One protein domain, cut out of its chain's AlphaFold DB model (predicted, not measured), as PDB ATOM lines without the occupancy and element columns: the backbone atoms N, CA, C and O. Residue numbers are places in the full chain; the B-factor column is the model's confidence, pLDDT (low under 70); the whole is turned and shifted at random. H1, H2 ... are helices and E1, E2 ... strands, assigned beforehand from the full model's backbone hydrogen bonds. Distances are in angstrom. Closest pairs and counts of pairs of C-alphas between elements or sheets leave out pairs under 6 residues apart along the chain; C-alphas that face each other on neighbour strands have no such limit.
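AT A GLANCE: This is residues 2 to 70 of the 430 residues of the protein "GED domain-containing protein" of Actinidia rufa (UniProt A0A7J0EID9). A small twisted sheet of four strands has one helix, H1, over one of its faces, running along the strands; no named helix is over the other face. The last stretch, residues 59 to 70, has no named element and passes beside E1 at one edge of the sheet. The printed part has 69 residues, with E1, E2, E3, H1 and E4 in chain order, and the mixed sheet runs E1, E4, E2, E3. The class is mixed, helices and strands, with 34 residues, under half, in named elements. The outline is elongated, 39 by 21 by 20 A, yet only just compact, close to loose, with a radius of gyration of the C-alphas of 13.0 A.

HOW THE PARTS SIT: E1, residues 2 to 5, is parallel to E4, residues 53 to 58, at 17 degrees, with N 4 and O 56 2.9 A apart, within hydrogen-bond range. Residues 2 to 3 also pair with residues 64 to 65, antiparallel. E2, residues 12 to 17, is antiparallel to E4 at 168 degrees, with N 14 and O 55 3.1 A apart. E2 and E3, residues 20 to 24, form an antiparallel hairpin, with N 22 and O 15 2.9 A apart. H1, residues 29 to 41, is on the sheet at a height of 10.0 A, over E2, at 4 degrees to it on the local plane; the closest C-alphas of these two are those of Leu 15 and Ile 33, 7.8 A apart. In H1 every O i to N i+4 pair is within hydrogen-bond range. E3, H1 and E4 form a split strand-helix-strand unit, two strands running the same way with E2 between them, and its crossover is right-handed.

IN THESE COORDINATES: E1 begins at C-alpha 2, (-50.557, 65.863, 37.314). E2 is 16.6 A long, H1 17.9 A and E4 15.9 A, ending at C-alpha 58, (-48.829, 68.223, 26.801).

THE WHOLE: The C-alphas farthest apart, those of Pro 7 and Gly 44, are 40.2 A apart. The printed part has no cut, and the link from H1 to E4 is long. Residues 44 to 46 have pLDDT under 70.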
ATOM      1  N   ARG A   2     -50.316  64.440  37.576       88.12
ATOM      2  CA  ARG A   2     -50.557  65.863  37.314       88.12
ATOM      3  C   ARG A   2     -50.509  66.079  35.807       88.12
ATOM      4  O   ARG A   2     -49.443  65.940  35.213       88.12
ATOM      5  N   LEU A   3     -51.653  66.369  35.204       87.19
ATOM      6  CA  LEU A   3     -51.733  66.892  33.847       87.19
ATOM      7  C   LEU A   3     -51.446  68.391  33.903       87.19
ATOM      8  O   LEU A   3     -51.935  69.069  34.809       87.19
ATOM      9  N   GLN A   4     -50.637  68.873  32.968       86.88
ATOM     10  CA  GLN A   4     -50.292  70.280  32.826       86.88
ATOM     11  C   GLN A   4     -50.408  70.693  31.361       86.88
ATOM     12  O   GLN A   4     -49.838  70.043  30.476       86.88
ATOM     13  N   HIS A   5     -51.122  71.783  31.096       84.88
ATOM     14  CA  HIS A   5     -51.153  72.364  29.765       84.88
ATOM     15  C   HIS A   5     -49.761  72.890  29.403       84.88
ATOM     16  O   HIS A   5     -49.110  73.587  30.182       84.88
ATOM     17  N   HIS A   6     -49.285  72.570  28.202       82.44
ATOM     18  CA  HIS A   6     -47.993  73.055  27.734       82.44
ATOM     19  C   HIS A   6     -48.062  73.433  26.247       82.44
ATOM     20  O   HIS A   6     -48.526  72.621  25.450       82.44
ATOM     21  N   PRO A   7     -47.610  74.637  25.839       79.12
ATOM     22  CA  PRO A   7     -47.729  75.095  24.452       79.12
ATOM     23  C   PRO A   7     -46.774  74.388  23.477       79.12
ATOM     24  O   PRO A   7     -46.920  74.547  22.267       79.12
ATOM     25  N   ASN A   8     -45.792  73.625  23.970       82.12
ATOM     26  CA  ASN A   8     -44.898  72.838  23.124       82.12
ATOM     27  C   ASN A   8     -45.639  71.595  22.582       82.12
ATOM     28  O   ASN A   8     -46.205  70.843  23.381       82.12
ATOM     29  N   PRO A   9     -45.616  71.328  21.260       76.00
ATOM     30  CA  PRO A   9     -46.208  70.118  20.688       76.00
ATOM     31  C   PRO A   9     -45.511  68.817  21.124       76.00
ATOM     32  O   PRO A   9     -46.116  67.751  21.019       76.00
ATOM     33  N   GLN A  10     -44.262  68.866  21.608       83.81
ATOM     34  CA  GLN A  10     -43.609  67.699  22.208       83.81
ATOM     35  C   GLN A  10     -44.049  67.529  23.672       83.81
ATOM     36  O   GLN A  10     -43.826  68.440  24.477       83.81
ATOM     37  N   PRO A  11     -44.651  66.383  24.045       86.62
ATOM     38  CA  PRO A  11     -45.043  66.132  25.422       86.62
ATOM     39  C   PRO A  11     -43.815  65.838  26.293       86.62
ATOM     40  O   PRO A  11     -42.868  65.190  25.848       86.62
ATOM     41  N   GLN A  12     -43.844  66.285  27.547       89.44
ATOM     42  CA  GLN A  12     -42.831  65.966  28.559       89.44
ATOM     43  C   GLN A  12     -43.498  65.145  29.662       89.44
ATOM     44  O   GLN A  12     -44.494  65.586  30.243       89.44
ATOM     45  N   LEU A  13     -42.973  63.950  29.932       92.00
ATOM     46  CA  LEU A  13     -43.486  63.053  30.961       92.00
ATOM     47  C   LEU A  13     -42.348  62.643  31.890       92.00
ATOM     48  O   LEU A  13     -41.295  62.209  31.431       92.00
ATOM     49  N   HIS A  14     -42.572  62.739  33.197       91.25
ATOM     50  CA  HIS A  14     -41.587  62.312  34.187       91.25
ATOM     51  C   HIS A  14     -42.246  61.858  35.492       91.25
ATOM     52  O   HIS A  14     -43.335  62.305  35.861       91.25
ATOM     53  N   LEU A  15     -41.587  60.940  36.198       89.88
ATOM     54  CA  LEU A  15     -41.990  60.446  37.515       89.88
ATOM     55  C   LEU A  15     -41.152  61.119  38.604       89.88
ATOM     56  O   LEU A  15     -39.928  61.013  38.606       89.88
ATOM     57  N   GLU A  16     -41.820  61.767  39.557       88.19
ATOM     58  CA  GLU A  16     -41.206  62.381  40.736       88.19
ATOM     59  C   GLU A  16     -41.458  61.531  41.989       88.19
ATOM     60  O   GLU A  16     -42.608  61.250  42.351       88.19
ATOM     61  N   PHE A  17     -40.385  61.162  42.698       82.62
ATOM     62  CA  PHE A  17     -40.464  60.582  44.042       82.62
ATOM     63  C   PHE A  17     -39.167  60.788  44.832       82.62
ATOM     64  O   PHE A  17     -38.075  60.580  44.316       82.62
ATOM     65  N   GLN A  18     -39.272  61.172  46.111       72.75
ATOM     66  CA  GLN A  18     -38.118  61.354  47.019       72.75
ATOM     67  C   GLN A  18     -36.979  62.223  46.436       72.75
ATOM     68  O   GLN A  18     -35.803  61.940  46.648       72.75
ATOM     69  N   GLY A  19     -37.324  63.269  45.675       75.31
ATOM     70  CA  GLY A  19     -36.352  64.154  45.020       75.31
ATOM     71  C   GLY A  19     -35.661  63.563  43.784       75.31
ATOM     72  O   GLY A  19     -34.833  64.237  43.181       75.31
ATOM     73  N   LYS A  20     -35.999  62.332  43.379       81.00
ATOM     74  CA  LYS A  20     -35.612  61.766  42.083       81.00
ATOM     75  C   LYS A  20     -36.632  62.155  41.017       81.00
ATOM     76  O   LYS A  20     -37.836  62.127  41.274       81.00
ATOM     77  N   ILE A  21     -36.120  62.452  39.829       86.75
ATOM     78  CA  ILE A  21     -36.876  62.637  38.591       86.75
ATOM     79  C   ILE A  21     -36.452  61.511  37.647       86.75
ATOM     80  O   ILE A  21     -35.256  61.273  37.475       86.75
ATOM     81  N   VAL A  22     -37.424  60.801  37.080       86.81
ATOM     82  CA  VAL A  22     -37.207  59.773  36.057       86.81
ATOM     83  C   VAL A  22     -38.000  60.171  34.820       86.81
ATOM     84  O   VAL A  22     -39.230  60.098  34.828       86.81
ATOM     85  N   ASP A  23     -37.301  60.619  33.781       88.88
ATOM     86  CA  ASP A  23     -37.907  60.967  32.496       88.88
ATOM     87  C   ASP A  23     -38.478  59.720  31.808       88.88
ATOM     88  O   ASP A  23     -37.939  58.616  31.915       88.88
ATOM     89  N   THR A  24     -39.601  59.885  31.111       90.44
ATOM     90  CA  THR A  24     -40.292  58.801  30.407       90.44
ATOM     91  C   THR A  24     -41.059  59.338  29.194       90.44
ATOM     92  O   THR A  24     -41.073  60.537  28.919       90.44
ATOM     93  N   ASP A  25     -41.705  58.450  28.447       88.44
ATOM     94  CA  ASP A  25     -42.514  58.778  27.274       88.44
ATOM     95  C   ASP A  25     -43.838  57.995  27.289       88.44
ATOM     96  O   ASP A  25     -44.057  57.122  28.128       88.44
ATOM     97  N   GLU A  26     -44.745  58.308  26.362       85.56
ATOM     98  CA  GLU A  26     -46.087  57.706  26.314       85.56
ATOM     99  C   GLU A  26     -46.088  56.187  26.052       85.56
ATOM    100  O   GLU A  26     -47.076  55.529  26.376       85.56
ATOM    101  N   ALA A  27     -45.008  55.613  25.509       87.19
ATOM    102  CA  ALA A  27     -44.883  54.172  25.285       87.19
ATOM    103  C   ALA A  27     -44.319  53.441  26.517       87.19
ATOM    104  O   ALA A  27     -44.785  52.355  26.860       87.19
ATOM    105  N   ASN A  28     -43.350  54.051  27.203       88.38
ATOM    106  CA  ASN A  28     -42.584  53.436  28.291       88.38
ATOM    107  C   ASN A  28     -43.128  53.750  29.702       88.38
ATOM    108  O   ASN A  28     -42.718  53.125  30.683       88.38
ATOM    109  N   ILE A  29     -44.097  54.664  29.823       88.00
ATOM    110  CA  ILE A  29     -44.692  55.106  31.096       88.00
ATOM    111  C   ILE A  29     -45.196  53.964  31.993       88.00
ATOM    112  O   ILE A  29     -45.018  53.997  33.212       88.00
ATOM    113  N   ALA A  30     -45.805  52.930  31.403       85.50
ATOM    114  CA  ALA A  30     -46.334  51.787  32.143       85.50
ATOM    115  C   ALA A  30     -45.213  50.909  32.721       85.50
ATOM    116  O   ALA A  30     -45.341  50.388  33.829       85.50
ATOM    117  N   GLU A  31     -44.100  50.762  32.000       87.12
ATOM    118  CA  GLU A  31     -42.916  50.066  32.500       87.12
ATOM    119  C   GLU A  31     -42.250  50.877  33.615       87.12
ATOM    120  O   GLU A  31     -42.007  50.333  34.689       87.12
ATOM    121  N   ALA A  32     -42.071  52.188  33.425       85.75
ATOM    122  CA  ALA A  32     -41.478  53.072  34.428       85.75
ATOM    123  C   ALA A  32     -42.253  53.055  35.763       85.75
ATOM    124  O   ALA A  32     -41.654  52.859  36.823       85.75
ATOM    125  N   ILE A  33     -43.591  53.151  35.722       86.12
ATOM    126  CA  ILE A  33     -44.447  53.027  36.917       86.12
ATOM    127  C   ILE A  33     -44.273  51.653  37.575       86.12
ATOM    128  O   ILE A  33     -44.132  51.577  38.798       86.12
ATOM    129  N   ASN A  34     -44.249  50.567  36.799       85.75
ATOM    130  CA  ASN A  34     -44.082  49.214  37.337       85.75
ATOM    131  C   ASN A  34     -42.698  49.008  37.970       85.75
ATOM    132  O   ASN A  34     -42.602  48.396  39.033       85.75
ATOM    133  N   VAL A  35     -41.627  49.527  37.363       85.81
ATOM    134  CA  VAL A  35     -40.263  49.462  37.908       85.81
ATOM    135  C   VAL A  35     -40.187  50.226  39.229       85.81
ATOM    136  O   VAL A  35     -39.868  49.618  40.249       85.81
ATOM    137  N   SER A  36     -40.587  51.503  39.262       83.69
ATOM    138  CA  SER A  36     -40.591  52.307  40.497       83.69
ATOM    139  C   SER A  36     -41.509  51.731  41.586       83.69
ATOM    140  O   SER A  36     -41.193  51.809  42.774       83.69
ATOM    141  N   THR A  37     -42.625  51.097  41.207       83.44
ATOM    142  CA  THR A  37     -43.507  50.393  42.155       83.44
ATOM    143  C   THR A  37     -42.812  49.170  42.758       83.44
ATOM    144  O   THR A  37     -42.792  49.027  43.979       83.44
ATOM    145  N   ASN A  38     -42.181  48.326  41.935       82.94
ATOM    146  CA  ASN A  38     -41.444  47.141  42.392       82.94
ATOM    147  C   ASN A  38     -40.217  47.495  43.252       82.94
ATOM    148  O   ASN A  38     -39.905  46.768  44.195       82.94
ATOM    149  N   GLU A  39     -39.535  48.610  42.963       81.69
ATOM    150  CA  GLU A  39     -38.452  49.144  43.802       81.69
ATOM    151  C   GLU A  39     -38.936  49.522  45.210       81.69
ATOM    152  O   GLU A  39     -38.197  49.353  46.180       81.69
ATOM    153  N   ARG A  40     -40.172  50.029  45.336       78.31
ATOM    154  CA  ARG A  40     -40.698  50.597  46.587       78.31
ATOM    155  C   ARG A  40     -41.539  49.631  47.421       78.31
ATOM    156  O   ARG A  40     -41.460  49.659  48.644       78.31
ATOM    157  N   ALA A  41     -42.367  48.815  46.773       75.94
ATOM    158  CA  ALA A  41     -43.253  47.840  47.413       75.94
ATOM    159  C   ALA A  41     -42.660  46.415  47.449       75.94
ATOM    160  O   ALA A  41     -43.233  45.524  48.076       75.94
ATOM    161  N   GLY A  42     -41.515  46.202  46.788       75.56
ATOM    162  CA  GLY A  42     -40.917  44.887  46.571       75.56
ATOM    163  C   GLY A  42     -41.598  44.106  45.441       75.56
ATOM    164  O   GLY A  42     -42.640  44.496  44.922       75.56
ATOM    165  N   LYS A  43     -41.024  42.953  45.071       71.06
ATOM    166  CA  LYS A  43     -41.522  42.071  43.989       71.06
ATOM    167  C   LYS A  43     -42.752  41.230  44.393       71.06
ATOM    168  O   LYS A  43     -42.843  40.058  44.039       71.06
ATOM    169  N   GLY A  44     -43.664  41.795  45.182       69.00
ATOM    170  CA  GLY A  44     -44.814  41.102  45.774       69.00
ATOM    171  C   GLY A  44     -46.072  41.971  45.810       69.00
ATOM    172  O   GLY A  44     -46.147  43.005  45.155       69.00
ATOM    173  N   LYS A  45     -47.076  41.571  46.598       68.00
ATOM    174  CA  LYS A  45     -48.347  42.313  46.755       68.00
ATOM    175  C   LYS A  45     -48.292  43.376  47.864       68.00
ATOM    176  O   LYS A  45     -49.300  43.639  48.522       68.00
ATOM    177  N   GLY A  46     -47.112  43.946  48.109       66.31
ATOM    178  CA  GLY A  46     -46.920  44.998  49.105       66.31
ATOM    179  C   GLY A  46     -47.643  46.290  48.719       66.31
ATOM    180  O   GLY A  46     -47.851  46.569  47.540       66.31
ATOM    181  N   ILE A  47     -48.008  47.095  49.715       72.69
ATOM    182  CA  ILE A  47     -48.550  48.446  49.525       72.69
ATOM    183  C   ILE A  47     -47.616  49.417  50.250       72.69
ATOM    184  O   ILE A  47     -47.283  49.202  51.414       72.69
ATOM    185  N   SER A  48     -47.189  50.483  49.570       77.25
ATOM    186  CA  SER A  48     -46.449  51.592  50.184       77.25
ATOM    187  C   SER A  48     -47.400  52.758  50.447       77.25
ATOM    188  O   SER A  48     -48.240  53.073  49.610       77.25
ATOM    189  N   ASN A  49     -47.253  53.420  51.594       73.88
ATOM    190  CA  ASN A  49     -48.055  54.586  51.975       73.88
ATOM    191  C   ASN A  49     -47.526  55.918  51.404       73.88
ATOM    192  O   ASN A  49     -48.102  56.967  51.679       73.88
ATOM    193  N   THR A  50     -46.418  55.908  50.653       74.69
ATOM    194  CA  THR A  50     -45.860  57.126  50.047       74.69
ATOM    195  C   THR A  50     -46.279  57.240  48.577       74.69
ATOM    196  O   THR A  50     -46.052  56.287  47.830       74.69
ATOM    197  N   PRO A  51     -46.828  58.384  48.131       80.69
ATOM    198  CA  PRO A  51     -47.245  58.568  46.744       80.69
ATOM    199  C   PRO A  51     -46.063  58.766  45.781       80.69
ATOM    200  O   PRO A  51     -44.979  59.204  46.171       80.69
ATOM    201  N   PHE A  52     -46.329  58.518  44.497       85.94
ATOM    202  CA  PHE A  52     -45.504  58.940  43.363       85.94
ATOM    203  C   PHE A  52     -46.257  60.005  42.558       85.94
ATOM    204  O   PHE A  52     -47.473  59.896  42.370       85.94
ATOM    205  N   THR A  53     -45.547  60.995  42.018       87.75
ATOM    206  CA  THR A  53     -46.153  62.020  41.158       87.75
ATOM    207  C   THR A  53     -45.671  61.853  39.725       87.75
ATOM    208  O   THR A  53     -44.610  62.334  39.353       87.75
ATOM    209  N   LEU A  54     -46.480  61.192  38.898       90.12
ATOM    210  CA  LEU A  54     -46.362  61.301  37.443       90.12
ATOM    211  C   LEU A  54     -46.800  62.704  37.005       90.12
ATOM    212  O   LEU A  54     -47.952  63.069  37.257       90.12
ATOM    213  N   VAL A  55     -45.929  63.443  36.327       90.31
ATOM    214  CA  VAL A  55     -46.225  64.725  35.672       90.31
ATOM    215  C   VAL A  55     -46.310  64.500  34.162       90.31
ATOM    216  O   VAL A  55     -45.468  63.814  33.591       90.31
ATOM    217  N   VAL A  56     -47.336  65.062  33.518       89.81
ATOM    218  CA  VAL A  56     -47.553  64.999  32.064       89.81
ATOM    219  C   VAL A  56     -47.861  66.398  31.550       89.81
ATOM    220  O   VAL A  56     -48.961  66.911  31.747       89.81
ATOM    221  N   LYS A  57     -46.887  67.004  30.874       89.81
ATOM    222  CA  LYS A  57     -47.012  68.294  30.191       89.81
ATOM    223  C   LYS A  57     -47.288  68.043  28.716       89.81
ATOM    224  O   LYS A  57     -46.441  67.463  28.037       89.81
ATOM    225  N   LYS A  58     -48.449  68.456  28.207       88.00
ATOM    226  CA  LYS A  58     -48.829  68.223  26.801       88.00
ATOM    227  C   LYS A  58     -49.736  69.333  26.276       88.00
ATOM    228  O   LYS A  58     -50.527  69.914  27.018       88.00
ATOM    229  N   GLN A  59     -49.656  69.613  24.982       86.69
ATOM    230  CA  GLN A  59     -50.592  70.531  24.346       86.69
ATOM    231  C   GLN A  59     -51.995  69.908  24.296       86.69
ATOM    232  O   GLN A  59     -52.172  68.780  23.838       86.69
ATOM    233  N   GLY A  60     -52.997  70.645  24.777       80.50
ATOM    234  CA  GLY A  60     -54.404  70.230  24.734       80.50
ATOM    235  C   GLY A  60     -54.884  69.332  25.882       80.50
ATOM    236  O   GLY A  60     -56.048  68.940  25.865       80.50
ATOM    237  N   VAL A  61     -54.053  69.034  26.892       82.25
ATOM    238  CA  VAL A  61     -54.561  68.505  28.176       82.25
ATOM    239  C   VAL A  61     -54.968  69.664  29.099       82.25
ATOM    240  O   VAL A  61     -54.369  70.739  29.000       82.25
ATOM    241  N   PRO A  62     -55.979  69.482  29.971       79.38
ATOM    242  CA  PRO A  62     -56.299  70.441  31.025       79.38
ATOM    243  C   PRO A  62     -55.303  70.333  32.188       79.38
ATOM    244  O   PRO A  62     -54.735  69.264  32.425       79.38
ATOM    245  N   ASP A  63     -55.158  71.409  32.959       79.44
ATOM    246  CA  ASP A  63     -54.459  71.373  34.245       79.44
ATOM    247  C   ASP A  63     -55.310  70.603  35.267       79.44
ATOM    248  O   ASP A  63     -56.370  71.060  35.693       79.44
ATOM    249  N   LEU A  64     -54.885  69.387  35.624       80.25
ATOM    250  CA  LEU A  64     -55.677  68.477  36.458       80.25
ATOM    251  C   LEU A  64     -54.787  67.555  37.295       80.25
ATOM    252  O   LEU A  64     -53.931  66.843  36.769       80.25
ATOM    253  N   THR A  65     -55.041  67.489  38.602       83.69
ATOM    254  CA  THR A  65     -54.415  66.492  39.483       83.69
ATOM    255  C   THR A  65     -55.377  65.336  39.741       83.69
ATOM    256  O   THR A  65     -56.472  65.536  40.254       83.69
ATOM    257  N   MET A  66     -54.947  64.118  39.419       81.81
ATOM    258  CA  MET A  66     -55.670  62.873  39.691       81.81
ATOM    259  C   MET A  66     -54.845  61.991  40.630       81.81
ATOM    260  O   MET A  66     -53.644  61.796  40.411       81.81
ATOM    261  N   VAL A  67     -55.483  61.432  41.655       83.12
ATOM    262  CA  VAL A  67     -54.873  60.466  42.576       83.12
ATOM    263  C   VAL A  67     -55.470  59.095  42.286       83.12
ATOM    264  O   VAL A  67     -56.682  58.924  42.379       83.12
ATOM    265  N   ASP A  68     -54.617  58.139  41.929       81.56
ATOM    266  CA  ASP A  68     -54.988  56.727  41.853       81.56
ATOM    267  C   ASP A  68     -54.657  56.067  43.196       81.56
ATOM    268  O   ASP A  68     -53.596  56.327  43.772       81.56
ATOM    269  N   LEU A  69     -55.583  55.267  43.723       80.25
ATOM    270  CA  LEU A  69     -55.487  54.657  45.050       80.25
ATOM    271  C   LEU A  69     -55.505  53.126  44.928       80.25
ATOM    272  O   LEU A  69     -56.230  52.596  44.084       80.25
ATOM    273  N   PRO A  70     -54.773  52.389  45.788       76.06
ATOM    274  CA  PRO A  70     -54.811  50.931  45.790       76.06
ATOM    275  C   PRO A  70     -56.243  50.389  45.898       76.06
ATOM    276  O   PRO A  70     -57.011  50.783  46.777       76.06
TER     277      PRO A  70